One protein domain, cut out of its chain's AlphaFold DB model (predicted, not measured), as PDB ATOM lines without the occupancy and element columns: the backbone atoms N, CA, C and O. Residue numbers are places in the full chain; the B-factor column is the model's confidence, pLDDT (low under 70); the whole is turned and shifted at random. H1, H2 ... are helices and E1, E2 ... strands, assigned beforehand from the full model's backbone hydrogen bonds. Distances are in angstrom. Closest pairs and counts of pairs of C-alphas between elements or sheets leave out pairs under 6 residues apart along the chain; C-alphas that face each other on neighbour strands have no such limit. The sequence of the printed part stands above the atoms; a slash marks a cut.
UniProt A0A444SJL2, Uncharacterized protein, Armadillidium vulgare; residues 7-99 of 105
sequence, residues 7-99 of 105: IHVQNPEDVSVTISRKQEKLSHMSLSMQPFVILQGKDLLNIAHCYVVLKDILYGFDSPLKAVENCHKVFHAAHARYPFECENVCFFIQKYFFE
ATOM      1  N   ILE A   7     -22.889 -21.182 -29.392       93.62
ATOM      2  CA  ILE A   7     -23.465 -21.877 -28.242       93.62
ATOM      3  C   ILE A   7     -24.847 -22.395 -28.623       93.62
ATOM      4  O   ILE A   7     -25.698 -21.634 -29.071       93.62
ATOM      5  N   HIS A   8     -25.083 -23.689 -28.428       95.81
ATOM      6  CA  HIS A   8     -26.410 -24.271 -28.584       95.81
ATOM      7  C   HIS A   8     -27.143 -24.305 -27.242       95.81
ATOM      8  O   HIS A   8     -26.576 -24.746 -26.241       95.81
ATOM      9  N   VAL A   9     -28.411 -23.901 -27.235       96.62
ATOM     10  CA  VAL A   9     -29.303 -23.981 -26.073       96.62
ATOM     11  C   VAL A   9     -30.627 -24.627 -26.464       96.62
ATOM     12  O   VAL A   9     -31.098 -24.454 -27.586       96.62
ATOM     13  N   GLN A  10     -31.235 -25.377 -25.545       97.00
ATOM     14  CA  GLN A  10     -32.485 -26.079 -25.836       97.00
ATOM     15  C   GLN A  10     -33.706 -25.205 -25.585       97.00
ATOM     16  O   GLN A  10     -34.532 -25.010 -26.481       97.00
ATOM     17  N   ASN A  11     -33.808 -24.643 -24.382       96.50
ATOM     18  CA  ASN A  11     -34.982 -23.880 -23.993       96.50
ATOM     19  C   ASN A  11     -34.793 -22.394 -24.326       96.50
ATOM     20  O   ASN A  11     -33.682 -21.874 -24.216       96.50
ATOM     21  N   PRO A  12     -35.862 -21.670 -24.698       95.06
ATOM     22  CA  PRO A  12     -35.789 -20.224 -24.908       95.06
ATOM     23  C   PRO A  12     -35.254 -19.454 -23.689       95.06
ATOM     24  O   PRO A  12     -34.492 -18.505 -23.839       95.06
ATOM     25  N   GLU A  13     -35.597 -19.901 -22.480       95.31
ATOM     26  CA  GLU A  13     -35.153 -19.319 -21.202       95.31
ATOM     27  C   GLU A  13     -33.626 -19.400 -21.020       95.31
ATOM     28  O   GLU A  13     -32.995 -18.491 -20.464       95.31
ATOM     29  N   ASP A  14     -33.010 -20.454 -21.566       96.06
ATOM     30  CA  ASP A  14     -31.569 -20.694 -21.482       96.06
ATOM     31  C   ASP A  14     -30.763 -19.656 -22.277       96.06
ATOM     32  O   ASP A  14     -29.571 -19.482 -22.018       96.06
ATOM     33  N   VAL A  15     -31.389 -18.935 -23.217       95.69
ATOM     34  CA  VAL A  15     -30.743 -17.852 -23.973       95.69
ATOM     35  C   VAL A  15     -30.296 -16.745 -23.014       95.69
ATOM     36  O   VAL A  15     -29.106 -16.431 -22.942       95.69
ATOM     37  N   SER A  16     -31.219 -16.196 -22.217       95.06
ATOM     38  CA  SER A  16     -30.907 -15.133 -21.250       95.06
ATOM     39  C   SER A  16     -29.985 -15.607 -20.128       95.06
ATOM     40  O   SER A  16     -29.095 -14.866 -19.703       95.06
ATOM     41  N   VAL A  17     -30.153 -16.855 -19.675       95.56
ATOM     42  CA  VAL A  17     -29.289 -17.457 -18.648       95.56
ATOM     43  C   VAL A  17     -27.858 -17.598 -19.167       95.56
ATOM     44  O   VAL A  17     -26.904 -17.272 -18.463       95.56
ATOM     45  N   THR A  18     -27.694 -18.027 -20.421       94.31
ATOM     46  CA  THR A  18     -26.381 -18.185 -21.056       94.31
ATOM     47  C   THR A  18     -25.658 -16.850 -21.194       94.31
ATOM     48  O   THR A  18     -24.480 -16.770 -20.841       94.31
ATOM     49  N   ILE A  19     -26.359 -15.806 -21.650       94.12
ATOM     50  CA  ILE A  19     -25.801 -14.448 -21.764       94.12
ATOM     51  C   ILE A  19     -25.357 -13.947 -20.386       94.12
ATOM     52  O   ILE A  19     -24.203 -13.554 -20.220       94.12
ATOM     53  N   SER A  20     -26.228 -14.055 -19.378       94.19
ATOM     54  CA  SER A  20     -25.947 -13.591 -18.012       94.19
ATOM     55  C   SER A  20     -24.742 -14.304 -17.400       94.19
ATOM     56  O   SER A  20     -23.830 -13.658 -16.889       94.19
ATOM     57  N   ARG A  21     -24.674 -15.636 -17.526       93.25
ATOM     58  CA  ARG A  21     -23.551 -16.440 -17.022       93.25
ATOM     59  C   ARG A  21     -22.233 -16.086 -17.712       93.25
ATOM     60  O   ARG A  21     -21.188 -16.039 -17.064       93.25
ATOM     61  N   LYS A  22     -22.260 -15.851 -19.028       90.62
ATOM     62  CA  LYS A  22     -21.063 -15.446 -19.778       90.62
ATOM     63  C   LYS A  22     -20.612 -14.043 -19.356       90.62
ATOM     64  O   LYS A  22     -19.419 -13.835 -19.151       90.62
ATOM     65  N   GLN A  23     -21.551 -13.117 -19.150       91.81
ATOM     66  CA  GLN A  23     -21.264 -11.764 -18.667       91.81
ATOM     67  C   GLN A  23     -20.654 -11.779 -17.264       91.81
ATOM     68  O   GLN A  23     -19.646 -11.114 -17.032       91.81
ATOM     69  N   GLU A  24     -21.219 -12.557 -16.343       93.94
ATOM     70  CA  GLU A  24     -20.707 -12.715 -14.981       93.94
ATOM     71  C   GLU A  24     -19.271 -13.251 -14.996       93.94
ATOM     72  O   GLU A  24     -18.366 -12.629 -14.435       93.94
ATOM     73  N   LYS A  25     -19.024 -14.344 -15.732       90.50
ATOM     74  CA  LYS A  25     -17.687 -14.937 -15.870       90.50
ATOM     75  C   LYS A  25     -16.655 -13.928 -16.382       90.50
ATOM     76  O   LYS A  25     -15.573 -13.817 -15.810       90.50
ATOM     77  N   LEU A  26     -16.975 -13.197 -17.450       89.25
ATOM     78  CA  LEU A  26     -16.060 -12.215 -18.036       89.25
ATOM     79  C   LEU A  26     -15.838 -11.013 -17.111       89.25
ATOM     80  O   LEU A  26     -14.712 -10.529 -17.006       89.25
ATOM     81  N   SER A  27     -16.870 -10.597 -16.371       91.00
ATOM     82  CA  SER A  27     -16.771  -9.524 -15.377       91.00
ATOM     83  C   SER A  27     -15.804  -9.893 -14.247       91.00
ATOM     84  O   SER A  27     -14.959  -9.080 -13.882       91.00
ATOM     85  N   HIS A  28     -15.837 -11.140 -13.760       93.62
ATOM     86  CA  HIS A  28     -14.858 -11.639 -12.782       93.62
ATOM     87  C   HIS A  28     -13.414 -11.632 -13.303       93.62
ATOM     88  O   HIS A  28     -12.476 -11.534 -12.516       93.62
ATOM     89  N   MET A  29     -13.232 -11.723 -14.621       90.44
ATOM     90  CA  MET A  29     -11.925 -11.724 -15.279       90.44
ATOM     91  C   MET A  29     -11.503 -10.335 -15.784       90.44
ATOM     92  O   MET A  29     -10.425 -10.211 -16.359       90.44
ATOM     93  N   SER A  30     -12.321  -9.292 -15.578       90.00
ATOM     94  CA  SER A  30     -12.123  -7.956 -16.170       90.00
ATOM     95  C   SER A  30     -11.968  -7.984 -17.699       90.00
ATOM     96  O   SER A  30     -11.216  -7.200 -18.276       90.00
ATOM     97  N   LEU A  31     -12.677  -8.903 -18.358       87.00
ATOM     98  CA  LEU A  31     -12.699  -9.050 -19.811       87.00
ATOM     99  C   LEU A  31     -13.999  -8.495 -20.392       87.00
ATOM    100  O   LEU A  31     -15.057  -8.539 -19.763       87.00
ATOM    101  N   SER A  32     -13.928  -7.993 -21.623       87.69
ATOM    102  CA  SER A  32     -15.107  -7.575 -22.377       87.69
ATOM    103  C   SER A  32     -15.798  -8.768 -23.039       87.69
ATOM    104  O   SER A  32     -15.156  -9.720 -23.487       87.69
ATOM    105  N   MET A  33     -17.129  -8.701 -23.123       88.94
ATOM    106  CA  MET A  33     -17.919  -9.667 -23.880       88.94
ATOM    107  C   MET A  33     -17.765  -9.422 -25.372       88.94
ATOM    108  O   MET A  33     -18.248  -8.424 -25.906       88.94
ATOM    109  N   GLN A  34     -17.095 -10.366 -26.025       90.94
ATOM    110  CA  GLN A  34     -17.008 -10.417 -27.474       90.94
ATOM    111  C   GLN A  34     -18.319 -10.928 -28.084       90.94
ATOM    112  O   GLN A  34     -19.029 -11.695 -27.422       90.94
ATOM    113  N   PRO A  35     -18.639 -10.535 -29.329       93.44
ATOM    114  CA  PRO A  35     -19.768 -11.084 -30.066       93.44
ATOM    115  C   PRO A  35     -19.745 -12.615 -30.106       93.44
ATOM    116  O   PRO A  35     -18.689 -13.234 -30.228       93.44
ATOM    117  N   PHE A  36     -20.917 -13.235 -30.005       94.12
ATOM    118  CA  PHE A  36     -21.049 -14.685 -30.141       94.12
ATOM    119  C   PHE A  36     -22.434 -15.074 -30.652       94.12
ATOM    120  O   PHE A  36     -23.383 -14.291 -30.609       94.12
ATOM    121  N   VAL A  37     -22.550 -16.303 -31.142       95.88
ATOM    122  CA  VAL A  37     -23.780 -16.862 -31.695       95.88
ATOM    123  C   VAL A  37     -24.470 -17.746 -30.662       95.88
ATOM    124  O   VAL A  37     -23.829 -18.590 -30.033       95.88
ATOM    125  N   ILE A  38     -25.788 -17.603 -30.536       96.62
ATOM    126  CA  ILE A  38     -26.648 -18.568 -29.844       96.62
ATOM    127  C   ILE A  38     -27.566 -19.232 -30.868       96.62
ATOM    128  O   ILE A  38     -28.299 -18.560 -31.590       96.62
ATOM    129  N   LEU A  39     -27.549 -20.561 -30.904       97.62
ATOM    130  CA  LEU A  39     -28.499 -21.379 -31.645       97.62
ATOM    131  C   LEU A  39     -29.476 -21.989 -30.641       97.62
ATOM    132  O   LEU A  39     -29.075 -22.799 -29.809       97.62
ATOM    133  N   GLN A  40     -30.742 -21.591 -30.700       97.50
ATOM    134  CA  GLN A  40     -31.785 -22.140 -29.844       97.50
ATOM    135  C   GLN A  40     -32.612 -23.158 -30.627       97.50
ATOM    136  O   GLN A  40     -33.144 -22.852 -31.695       97.50
ATOM    137  N   GLY A  41     -32.720 -24.373 -30.103       97.38
ATOM    138  CA  GLY A  41     -33.426 -25.462 -30.765       97.38
ATOM    139  C   GLY A  41     -33.383 -26.756 -29.971       97.38
ATOM    140  O   GLY A  41     -32.624 -26.896 -29.020       97.38
ATOM    141  N   LYS A  42     -34.195 -27.738 -30.359       96.00
ATOM    142  CA  LYS A  42     -34.230 -29.036 -29.663       96.00
ATOM    143  C   LYS A  42     -32.865 -29.736 -29.713       96.00
ATOM    144  O   LYS A  42     -32.430 -30.345 -28.736       96.00
ATOM    145  N   ASP A  43     -32.210 -29.642 -30.863       94.88
ATOM    146  CA  ASP A  43     -30.903 -30.206 -31.173       94.88
ATOM    147  C   ASP A  43     -30.318 -29.500 -32.410       94.88
ATOM    148  O   ASP A  43     -30.979 -28.670 -33.034       94.88
ATOM    149  N   LEU A  44     -29.090 -29.858 -32.800       91.81
ATOM    150  CA  LEU A  44     -28.376 -29.231 -33.922       91.81
ATOM    151  C   LEU A  44     -29.051 -29.408 -35.293       91.81
ATOM    152  O   LEU A  44     -28.707 -28.686 -36.226       91.81
ATOM    153  N   LEU A  45     -29.987 -30.351 -35.432       94.62
ATOM    154  CA  LEU A  45     -30.763 -30.556 -36.659       94.62
ATOM    155  C   LEU A  45     -32.098 -29.795 -36.628       94.62
ATOM    156  O   LEU A  45     -32.724 -29.619 -37.669       94.62
ATOM    157  N   ASN A  46     -32.523 -29.331 -35.451       95.44
ATOM    158  CA  ASN A  46     -33.815 -28.701 -35.200       95.44
ATOM    159  C   ASN A  46     -33.630 -27.340 -34.512       95.44
ATOM    160  O   ASN A  46     -34.088 -27.130 -33.383       95.44
ATOM    161  N   ILE A  47     -32.949 -26.420 -35.201       97.69
ATOM    162  CA  ILE A  47     -32.755 -25.037 -34.751       97.69
ATOM    163  C   ILE A  47     -34.010 -24.210 -35.040       97.69
ATOM    164  O   ILE A  47     -34.450 -24.127 -36.183       97.69
ATOM    165  N   ALA A  48     -34.570 -23.590 -34.002       97.31
ATOM    166  CA  ALA A  48     -35.751 -22.733 -34.089       97.31
ATOM    167  C   ALA A  48     -35.379 -21.248 -34.218       97.31
ATOM    168  O   ALA A  48     -35.990 -20.524 -35.004       97.31
ATOM    169  N   HIS A  49     -34.355 -20.798 -33.488       97.94
ATOM    170  CA  HIS A  49     -33.900 -19.411 -33.517       97.94
ATOM    171  C   HIS A  49     -32.374 -19.314 -33.556       97.94
ATOM    172  O   HIS A  49     -31.669 -20.062 -32.879       97.94
ATOM    173  N   CYS A  50     -31.863 -18.363 -34.336       98.31
ATOM    174  CA  CYS A  50     -30.436 -18.071 -34.437       98.31
ATOM    175  C   CYS A  50     -30.201 -16.617 -34.043       98.31
ATOM    176  O   CYS A  50     -30.835 -15.725 -34.606       98.31
ATOM    177  N   TYR A  51     -29.276 -16.379 -33.117       97.94
ATOM    178  CA  TYR A  51     -28.973 -15.047 -32.611       97.94
ATOM    179  C   TYR A  51     -27.490 -14.728 -32.724       97.94
ATOM    180  O   TYR A  51     -26.660 -15.580 -32.418       97.94
ATOM    181  N   VAL A  52     -27.167 -13.486 -33.078       97.38
ATOM    182  CA  VAL A  52     -25.874 -12.871 -32.751       97.38
ATOM    183  C   VAL A  52     -26.085 -11.986 -31.535       97.38
ATOM    184  O   VAL A  52     -26.943 -11.102 -31.543       97.38
ATOM    185  N   VAL A  53     -25.313 -12.242 -30.488       95.56
ATOM    186  CA  VAL A  53     -25.315 -11.463 -29.254       95.56
ATOM    187  C   VAL A  53     -24.209 -10.423 -29.342       95.56
ATOM    188  O   VAL A  53     -23.045 -10.765 -29.549       95.56
ATOM    189  N   LEU A  54     -24.570  -9.155 -29.163       92.69
ATOM    190  CA  LEU A  54     -23.632  -8.048 -29.024       92.69
ATOM    191  C   LEU A  54     -24.023  -7.252 -27.782       92.69
ATOM    192  O   LEU A  54     -25.021  -6.527 -27.796       92.69
ATOM    193  N   LYS A  55     -23.217  -7.374 -26.720       86.06
ATOM    194  CA  LYS A  55     -23.554  -6.853 -25.384       86.06
ATOM    195  C   LYS A  55     -24.918  -7.414 -24.946       86.06
ATOM    196  O   LYS A  55     -25.094  -8.627 -24.942       86.06
ATOM    197  N   ASP A  56     -25.883  -6.543 -24.670       83.75
ATOM    198  CA  ASP A  56     -27.222  -6.907 -24.194       83.75
ATOM    199  C   ASP A  56     -28.264  -7.006 -25.325       83.75
ATOM    200  O   ASP A  56     -29.462  -7.116 -25.066       83.75
ATOM    201  N   ILE A  57     -27.832  -6.937 -26.592       92.88
ATOM    202  CA  ILE A  57     -28.722  -6.942 -27.759       92.88
ATOM    203  C   ILE A  57     -28.625  -8.284 -28.488       92.88
ATOM    204  O   ILE A  57     -27.531  -8.747 -28.820       92.88
ATOM    205  N   LEU A  58     -29.786  -8.876 -28.782       96.06
ATOM    206  CA  LEU A  58     -29.919 -10.077 -29.602       96.06
ATOM    207  C   LEU A  58     -30.406  -9.712 -31.006       96.06
ATOM    208  O   LEU A  58     -31.512  -9.199 -31.176       96.06
ATOM    209  N   TYR A  59     -29.606 -10.037 -32.016       97.44
ATOM    210  CA  TYR A  59     -29.973  -9.895 -33.424       97.44
ATOM    211  C   TYR A  59     -30.399 -11.252 -33.978       97.44
ATOM    212  O   TYR A  59     -29.604 -12.188 -33.959       97.44
ATOM    213  N   GLY A  60     -31.645 -11.373 -34.440       97.69
ATOM    214  CA  GLY A  60     -32.196 -12.619 -34.985       97.69
ATOM    215  C   GLY A  60     -31.847 -12.847 -36.459       97.69
ATOM    216  O   GLY A  60     -31.806 -11.900 -37.242       97.69
ATOM    217  N   PHE A  61     -31.634 -14.109 -36.840       97.88
ATOM    218  CA  PHE A  61     -31.306 -14.527 -38.207       97.88
ATOM    219  C   PHE A  61     -32.074 -15.784 -38.627       97.88
ATOM    220  O   PHE A  61     -32.383 -16.644 -37.803       97.88
ATOM    221  N   ASP A  62     -32.302 -15.926 -39.937       95.56
ATOM    222  CA  ASP A  62     -33.081 -17.040 -40.507       95.56
ATOM    223  C   ASP A  62     -32.339 -18.384 -40.526       95.56
ATOM    224  O   ASP A  62     -32.941 -19.418 -40.804       95.56
ATOM    225  N   SER A  63     -31.015 -18.390 -40.328       96.12
ATOM    226  CA  SER A  63     -30.230 -19.625 -40.351       96.12
ATOM    227  C   SER A  63     -28.954 -19.540 -39.509       96.12
ATOM    228  O   SER A  63     -28.400 -18.445 -39.341       96.12
ATOM    229  N   PRO A  64     -28.426 -20.690 -39.039       96.12
ATOM    230  CA  PRO A  64     -27.159 -20.731 -38.311       96.12
ATOM    231  C   PRO A  64     -26.000 -20.147 -39.121       96.12
ATOM    232  O   PRO A  64     -25.180 -19.407 -38.584       96.12
ATOM    233  N   LEU A  65     -25.965 -20.429 -40.429       94.75
ATOM    234  CA  LEU A  65     -24.935 -19.912 -41.327       94.75
ATOM    235  C   LEU A  65     -24.977 -18.382 -41.403       94.75
ATOM    236  O   LEU A  65     -23.939 -17.745 -41.241       94.75
ATOM    237  N   LYS A  66     -26.170 -17.787 -41.567       96.12
ATOM    238  CA  LYS A  66     -26.328 -16.325 -41.564       96.12
ATOM    239  C   LYS A  66     -25.893 -15.719 -40.229       96.12
ATOM    240  O   LYS A  66     -25.258 -14.669 -40.233       96.12
ATOM    241  N   ALA A  67     -26.212 -16.355 -39.102       97.19
ATOM    242  CA  ALA A  67     -25.798 -15.860 -37.790       97.19
ATOM    243  C   ALA A  67     -24.268 -15.878 -37.631       97.19
ATOM    244  O   ALA A  67     -23.690 -14.878 -37.217       97.19
ATOM    245  N   VAL A  68     -23.597 -16.965 -38.022       94.31
ATOM    246  CA  VAL A  68     -22.124 -17.060 -37.996       94.31
ATOM    247  C   VAL A  68     -21.482 -16.019 -38.910       94.31
ATOM    248  O   VAL A  68     -20.575 -15.306 -38.485       94.31
ATOM    249  N   GLU A  69     -21.981 -15.880 -40.138       94.50
ATOM    250  CA  GLU A  69     -21.461 -14.910 -41.099       94.50
ATOM    251  C   GLU A  69     -21.585 -13.471 -40.573       94.50
ATOM    252  O   GLU A  69     -20.646 -12.680 -40.646       94.50
ATOM    253  N   ASN A  70     -22.740 -13.124 -40.001       95.56
ATOM    254  CA  ASN A  70     -22.958 -11.790 -39.451       95.56
ATOM    255  C   ASN A  70     -22.204 -11.573 -38.138       95.56
ATOM    256  O   ASN A  70     -21.762 -10.456 -37.897       95.56
ATOM    257  N   CYS A  71     -21.975 -12.609 -37.328       95.00
ATOM    258  CA  CYS A  71     -21.096 -12.512 -36.164       95.00
ATOM    259  C   CYS A  71     -19.680 -12.087 -36.581       95.00
ATOM    260  O   CYS A  71     -19.125 -11.176 -35.976       95.00
ATOM    261  N   HIS A  72     -19.145 -12.670 -37.661       92.50
ATOM    262  CA  HIS A  72     -17.871 -12.252 -38.262       92.50
ATOM    263  C   HIS A  72     -17.865 -10.778 -38.669       92.50
ATOM    264  O   HIS A  72     -16.974 -10.032 -38.280       92.50
ATOM    265  N   LYS A  73     -18.903 -10.323 -39.374       92.50
ATOM    266  CA  LYS A  73     -19.035  -8.905 -39.751       92.50
ATOM    267  C   LYS A  73     -19.131  -7.978 -38.538       92.50
ATOM    268  O   LYS A  73     -18.646  -6.852 -38.599       92.50
ATOM    269  N   VAL A  74     -19.759  -8.430 -37.453       93.75
ATOM    270  CA  VAL A  74     -19.886  -7.656 -36.213       93.75
ATOM    271  C   VAL A  74     -18.540  -7.494 -35.513       93.75
ATOM    272  O   VAL A  74     -18.317  -6.409 -34.984       93.75
ATOM    273  N   PHE A  75     -17.646  -8.491 -35.536       91.62
ATOM    274  CA  PHE A  75     -16.279  -8.317 -35.020       91.62
ATOM    275  C   PHE A  75     -15.600  -7.112 -35.689       91.62
ATOM    276  O   PHE A  75     -15.304  -6.122 -35.013       91.62
ATOM    277  N   HIS A  76     -15.578  -7.114 -37.026       89.44
ATOM    278  CA  HIS A  76     -14.986  -6.037 -37.819       89.44
ATOM    279  C   HIS A  76     -15.675  -4.683 -37.589       89.44
ATOM    280  O   HIS A  76     -15.022  -3.660 -37.381       89.44
ATOM    281  N   ALA A  77     -17.012  -4.654 -37.616       91.50
ATOM    282  CA  ALA A  77     -17.783  -3.419 -37.479       91.50
ATOM    283  C   ALA A  77     -17.694  -2.806 -36.072       91.50
ATOM    284  O   ALA A  77     -17.795  -1.588 -35.922       91.50
ATOM    285  N   ALA A  78     -17.533  -3.638 -35.042       89.38
ATOM    286  CA  ALA A  78     -17.422  -3.203 -33.655       89.38
ATOM    287  C   ALA A  78     -15.968  -3.003 -33.199       89.38
ATOM    288  O   ALA A  78     -15.768  -2.612 -32.046       89.38
ATOM    289  N   HIS A  79     -14.981  -3.263 -34.067       88.00
ATOM    290  CA  HIS A  79     -13.561  -3.331 -33.709       88.00
ATOM    291  C   HIS A  79     -13.334  -4.229 -32.482       88.00
ATOM    292  O   HIS A  79     -12.686  -3.845 -31.503       88.00
ATOM    293  N   ALA A  80     -13.987  -5.389 -32.500       88.75
ATOM    294  CA  ALA A  80     -14.019  -6.338 -31.405       88.75
ATOM    295  C   ALA A  80     -13.035  -7.476 -31.679       88.75
ATOM    296  O   ALA A  80     -13.032  -8.047 -32.763       88.75
ATOM    297  N   ARG A  81     -12.253  -7.842 -30.662       88.50
ATOM    298  CA  ARG A  81     -11.266  -8.914 -30.788       88.50
ATOM    299  C   ARG A  81     -11.928 -10.262 -30.956       88.50
ATOM    300  O   ARG A  81     -12.908 -10.571 -30.269       88.50
ATOM    301  N   TYR A  82     -11.326 -11.115 -31.777       89.50
ATOM    302  CA  TYR A  82     -11.728 -12.510 -31.780       89.50
ATOM    303  C   TYR A  82     -11.531 -13.137 -30.390       89.50
ATOM    304  O   TYR A  82     -10.574 -12.810 -29.678       89.50
ATOM    305  N   PRO A  83     -12.429 -14.041 -29.958       85.00
ATOM    306  CA  PRO A  83     -12.238 -14.763 -28.712       85.00
ATOM    307  C   PRO A  83     -10.969 -15.609 -28.798       85.00
ATOM    308  O   PRO A  83     -10.791 -16.369 -29.751       85.00
ATOM    309  N   PHE A  84     -10.109 -15.513 -27.785       82.81
ATOM    310  CA  PHE A  84      -8.826 -16.220 -27.735       82.81
ATOM    311  C   PHE A  84      -8.981 -17.734 -27.956       82.81
ATOM    312  O   PHE A  84      -8.154 -18.378 -28.595       82.81
ATOM    313  N   GLU A  85     -10.077 -18.315 -27.470       81.38
ATOM    314  CA  GLU A  85     -10.371 -19.741 -27.583       81.38
ATOM    315  C   GLU A  85     -10.617 -20.213 -29.024       81.38
ATOM    316  O   GLU A  85     -10.445 -21.400 -29.312       81.38
ATOM    317  N   CYS A  86     -11.029 -19.314 -29.924       84.38
ATOM    318  CA  CYS A  86     -11.345 -19.629 -31.316       84.38
ATOM    319  C   CYS A  86     -10.677 -18.695 -32.335       84.38
ATOM    320  O   CYS A  86     -11.028 -18.749 -33.509       84.38
ATOM    321  N   GLU A  87      -9.692 -17.901 -31.919       88.19
ATOM    322  CA  GLU A  87      -9.006 -16.896 -32.741       88.19
ATOM    323  C   GLU A  87      -8.503 -17.476 -34.073       88.19
ATOM    324  O   GLU A  87      -8.847 -16.977 -35.140       88.19
ATOM    325  N   ASN A  88      -7.796 -18.609 -34.038       88.94
ATOM    326  CA  ASN A  88      -7.301 -19.270 -35.253       88.94
ATOM    327  C   ASN A  88      -8.425 -19.715 -36.205       88.94
ATOM    328  O   ASN A  88      -8.272 -19.654 -37.423       88.94
ATOM    329  N   VAL A  89      -9.556 -20.173 -35.658       89.81
ATOM    330  CA  VAL A  89     -10.729 -20.555 -36.461       89.81
ATOM    331  C   VAL A  89     -11.354 -19.309 -37.077       89.81
ATOM    332  O   VAL A  89     -11.723 -19.327 -38.249       89.81
ATOM    333  N   CYS A  90     -11.427 -18.218 -36.318       89.81
ATOM    334  CA  CYS A  90     -11.951 -16.957 -36.807       89.81
ATOM    335  C   CYS A  90     -11.074 -16.368 -37.922       89.81
ATOM    336  O   CYS A  90     -11.609 -16.006 -38.968       89.81
ATOM    337  N   PHE A  91      -9.746 -16.376 -37.768       91.06
ATOM    338  CA  PHE A  91      -8.813 -15.964 -38.822       91.06
ATOM    339  C   PHE A  91      -8.895 -16.850 -40.065       91.06
ATOM    340  O   PHE A  91      -8.859 -16.343 -41.186       91.06
ATOM    341  N   PHE A  92      -9.051 -18.167 -39.893       91.31
ATOM    342  CA  PHE A  92      -9.305 -19.064 -41.019       91.31
ATOM    343  C   PHE A  92     -10.581 -18.649 -41.758       91.31
ATOM    344  O   PHE A  92     -10.564 -18.487 -42.975       91.31
ATOM    345  N   ILE A  93     -11.678 -18.414 -41.038       90.81
ATOM    346  CA  ILE A  93     -12.941 -18.028 -41.667       90.81
ATOM    347  C   ILE A  93     -12.811 -16.686 -42.398       90.81
ATOM    348  O   ILE A  93     -13.209 -16.574 -43.558       90.81
ATOM    349  N   GLN A  94     -12.206 -15.695 -41.745       91.06
ATOM    350  CA  GLN A  94     -11.924 -14.379 -42.309       91.06
ATOM    351  C   GLN A  94     -11.141 -14.482 -43.624       91.06
ATOM    352  O   GLN A  94     -11.543 -13.911 -44.638       91.06
ATOM    353  N   LYS A  95     -10.040 -15.238 -43.629       92.75
ATOM    354  CA  LYS A  95      -9.172 -15.336 -44.801       92.75
ATOM    355  C   LYS A  95      -9.815 -16.129 -45.936       92.75
ATOM    356  O   LYS A  95      -9.751 -15.706 -47.084       92.75
ATOM    357  N   TYR A  96     -10.411 -17.280 -45.630       93.06
ATOM    358  CA  TYR A  96     -10.861 -18.225 -46.655       93.06
ATOM    359  C   TYR A  96     -12.280 -17.970 -47.164       93.06
ATOM    360  O   TYR A  96     -12.546 -18.266 -48.323       93.06
ATOM    361  N   PHE A  97     -13.190 -17.457 -46.329       91.00
ATOM    362  CA  PHE A  97     -14.583 -17.224 -46.734       91.00
ATOM    363  C   PHE A  97     -14.904 -15.752 -46.975       91.00
ATOM    364  O   PHE A  97     -15.775 -15.463 -47.792       91.00
ATOM    365  N   PHE A  98     -14.230 -14.831 -46.281       89.94
ATOM    366  CA  PHE A  98     -14.444 -13.392 -46.468       89.94
ATOM    367  C   PHE A  98     -13.372 -12.716 -47.323       89.94
ATOM    368  O   PHE A  98     -13.559 -11.561 -47.690       89.94
ATOM    369  N   GLU A  99     -12.278 -13.414 -47.648       92.19
ATOM    370  CA  GLU A  99     -11.156 -12.877 -48.434       92.19
ATOM    371  C   GLU A  99     -10.546 -11.602 -47.813       92.19
ATOM    372  O   GLU A  99     -10.011 -10.737 -48.505       92.19
TER     373      GLU A  99
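AT A GLANCE: This is residues 7 to 99 of the 105 residues of an uncharacterized protein of Armadillidium vulgare (UniProt A0A444SJL2). A small, twisted four-stranded sheet makes the middle layer of the domain, with H1 over one face and H2 over the other, while H3 lies beyond H2, away from the sheet. H2 covers the sheet along its whole length, but H1 comes within 10 A of the sheet's C-alphas with its residues 13 to 19, and residues 84 to 89, of which 87 to 89 belong to H3, stick out. The printed part has 93 residues, with three named helices and four named strands in the order E1, H1, E2, E3, E4, H2, H3. The sheet is mixed, in the order E1, E2, E3, E4, with E1 and E2 parallel and the other neighbours antiparallel, and the class is mixed, helices and strands. The whole is compact, with a radius of gyration of the C-alphas of 13.2 A and spans of 34 by 33 by 20 A.

IN THESE COORDINATES: The longest strand is E3, residues 47 to 54, 20.1 A from first to last C-alpha; C-alpha 47 is at (-32.755, -25.037, -34.751). Beside it in the sheet are E2, residues 36 to 41, 16.4 A long, and E4, residues 57 to 61, 13.2 A long. E1, residues 7 to 9, has three residues and begins at C-alpha 7 at (-23.465, -21.877, -28.242). The longest helix is H1, residues 13 to 28, at 23.3 A. H2, residues 64 to 78, measures 20.6 A. H3, residues 87 to 97, measures 15.1 A and ends at C-alpha 97 at (-14.583, -17.224, -46.734).

HOW THE PARTS SIT: The sheet has E1 and E4 as its edge strands and is only just strongly twisted, its C-alphas lying up to 4.5 A off the best plane. E2, E3 and E4 form a meander, each strand the antiparallel neighbour of the one before. In the hairpin of E2 and E3, at 159 degrees, N 38 and O 51 are within hydrogen-bond range at 2.9 A. In the hairpin of E3 and E4, at 140 degrees, N 59 and O 52 are 2.9 A apart. E1 and E2 are parallel at 27 degrees, with N 9 and O 39 at 2.9 A. E1, H1 and E2 form a strand-helix-strand unit, two parallel neighbour strands with a helix between them, and its crossover is right-handed. H2 is on the sheet at a height of 8.0 A, over E3 and along the strands, at 4 degrees to E3 on the local plane; the closest C-alphas of H2 and E3 are those of Pro 64 and Cys 50, 5.7 A apart. H1 is on the opposite face at a height of 10.4 A, over E2 and along the strands, at 19 degrees to E2 on the local plane; its closest C-alphas to E2 are those of Val 15 and Ile 38, 7.2 A apart. With helices on both faces of the sheet, the domain has three layers. H1 and H2 are apart. H3 is not on the sheet; it is close to H2 but not clearly touching, with the C-alphas of His 72 and Gln 94 closest at 7.5 A, and the two are about perpendicular at 75 degrees. In H1, H2 and H3 every O i to N i+4 pair is within hydrogen-bond range.

THE WHOLE: The two C-alphas farthest apart are those of Glu 13 and Glu 99, at 36.9 A. The printed part has no cut and no long link; the links from H1 to E2 and from H2 to H3 are short, and the other four are tight. The mean pLDDT of the printed part is 92.9, and no printed residue is under 70.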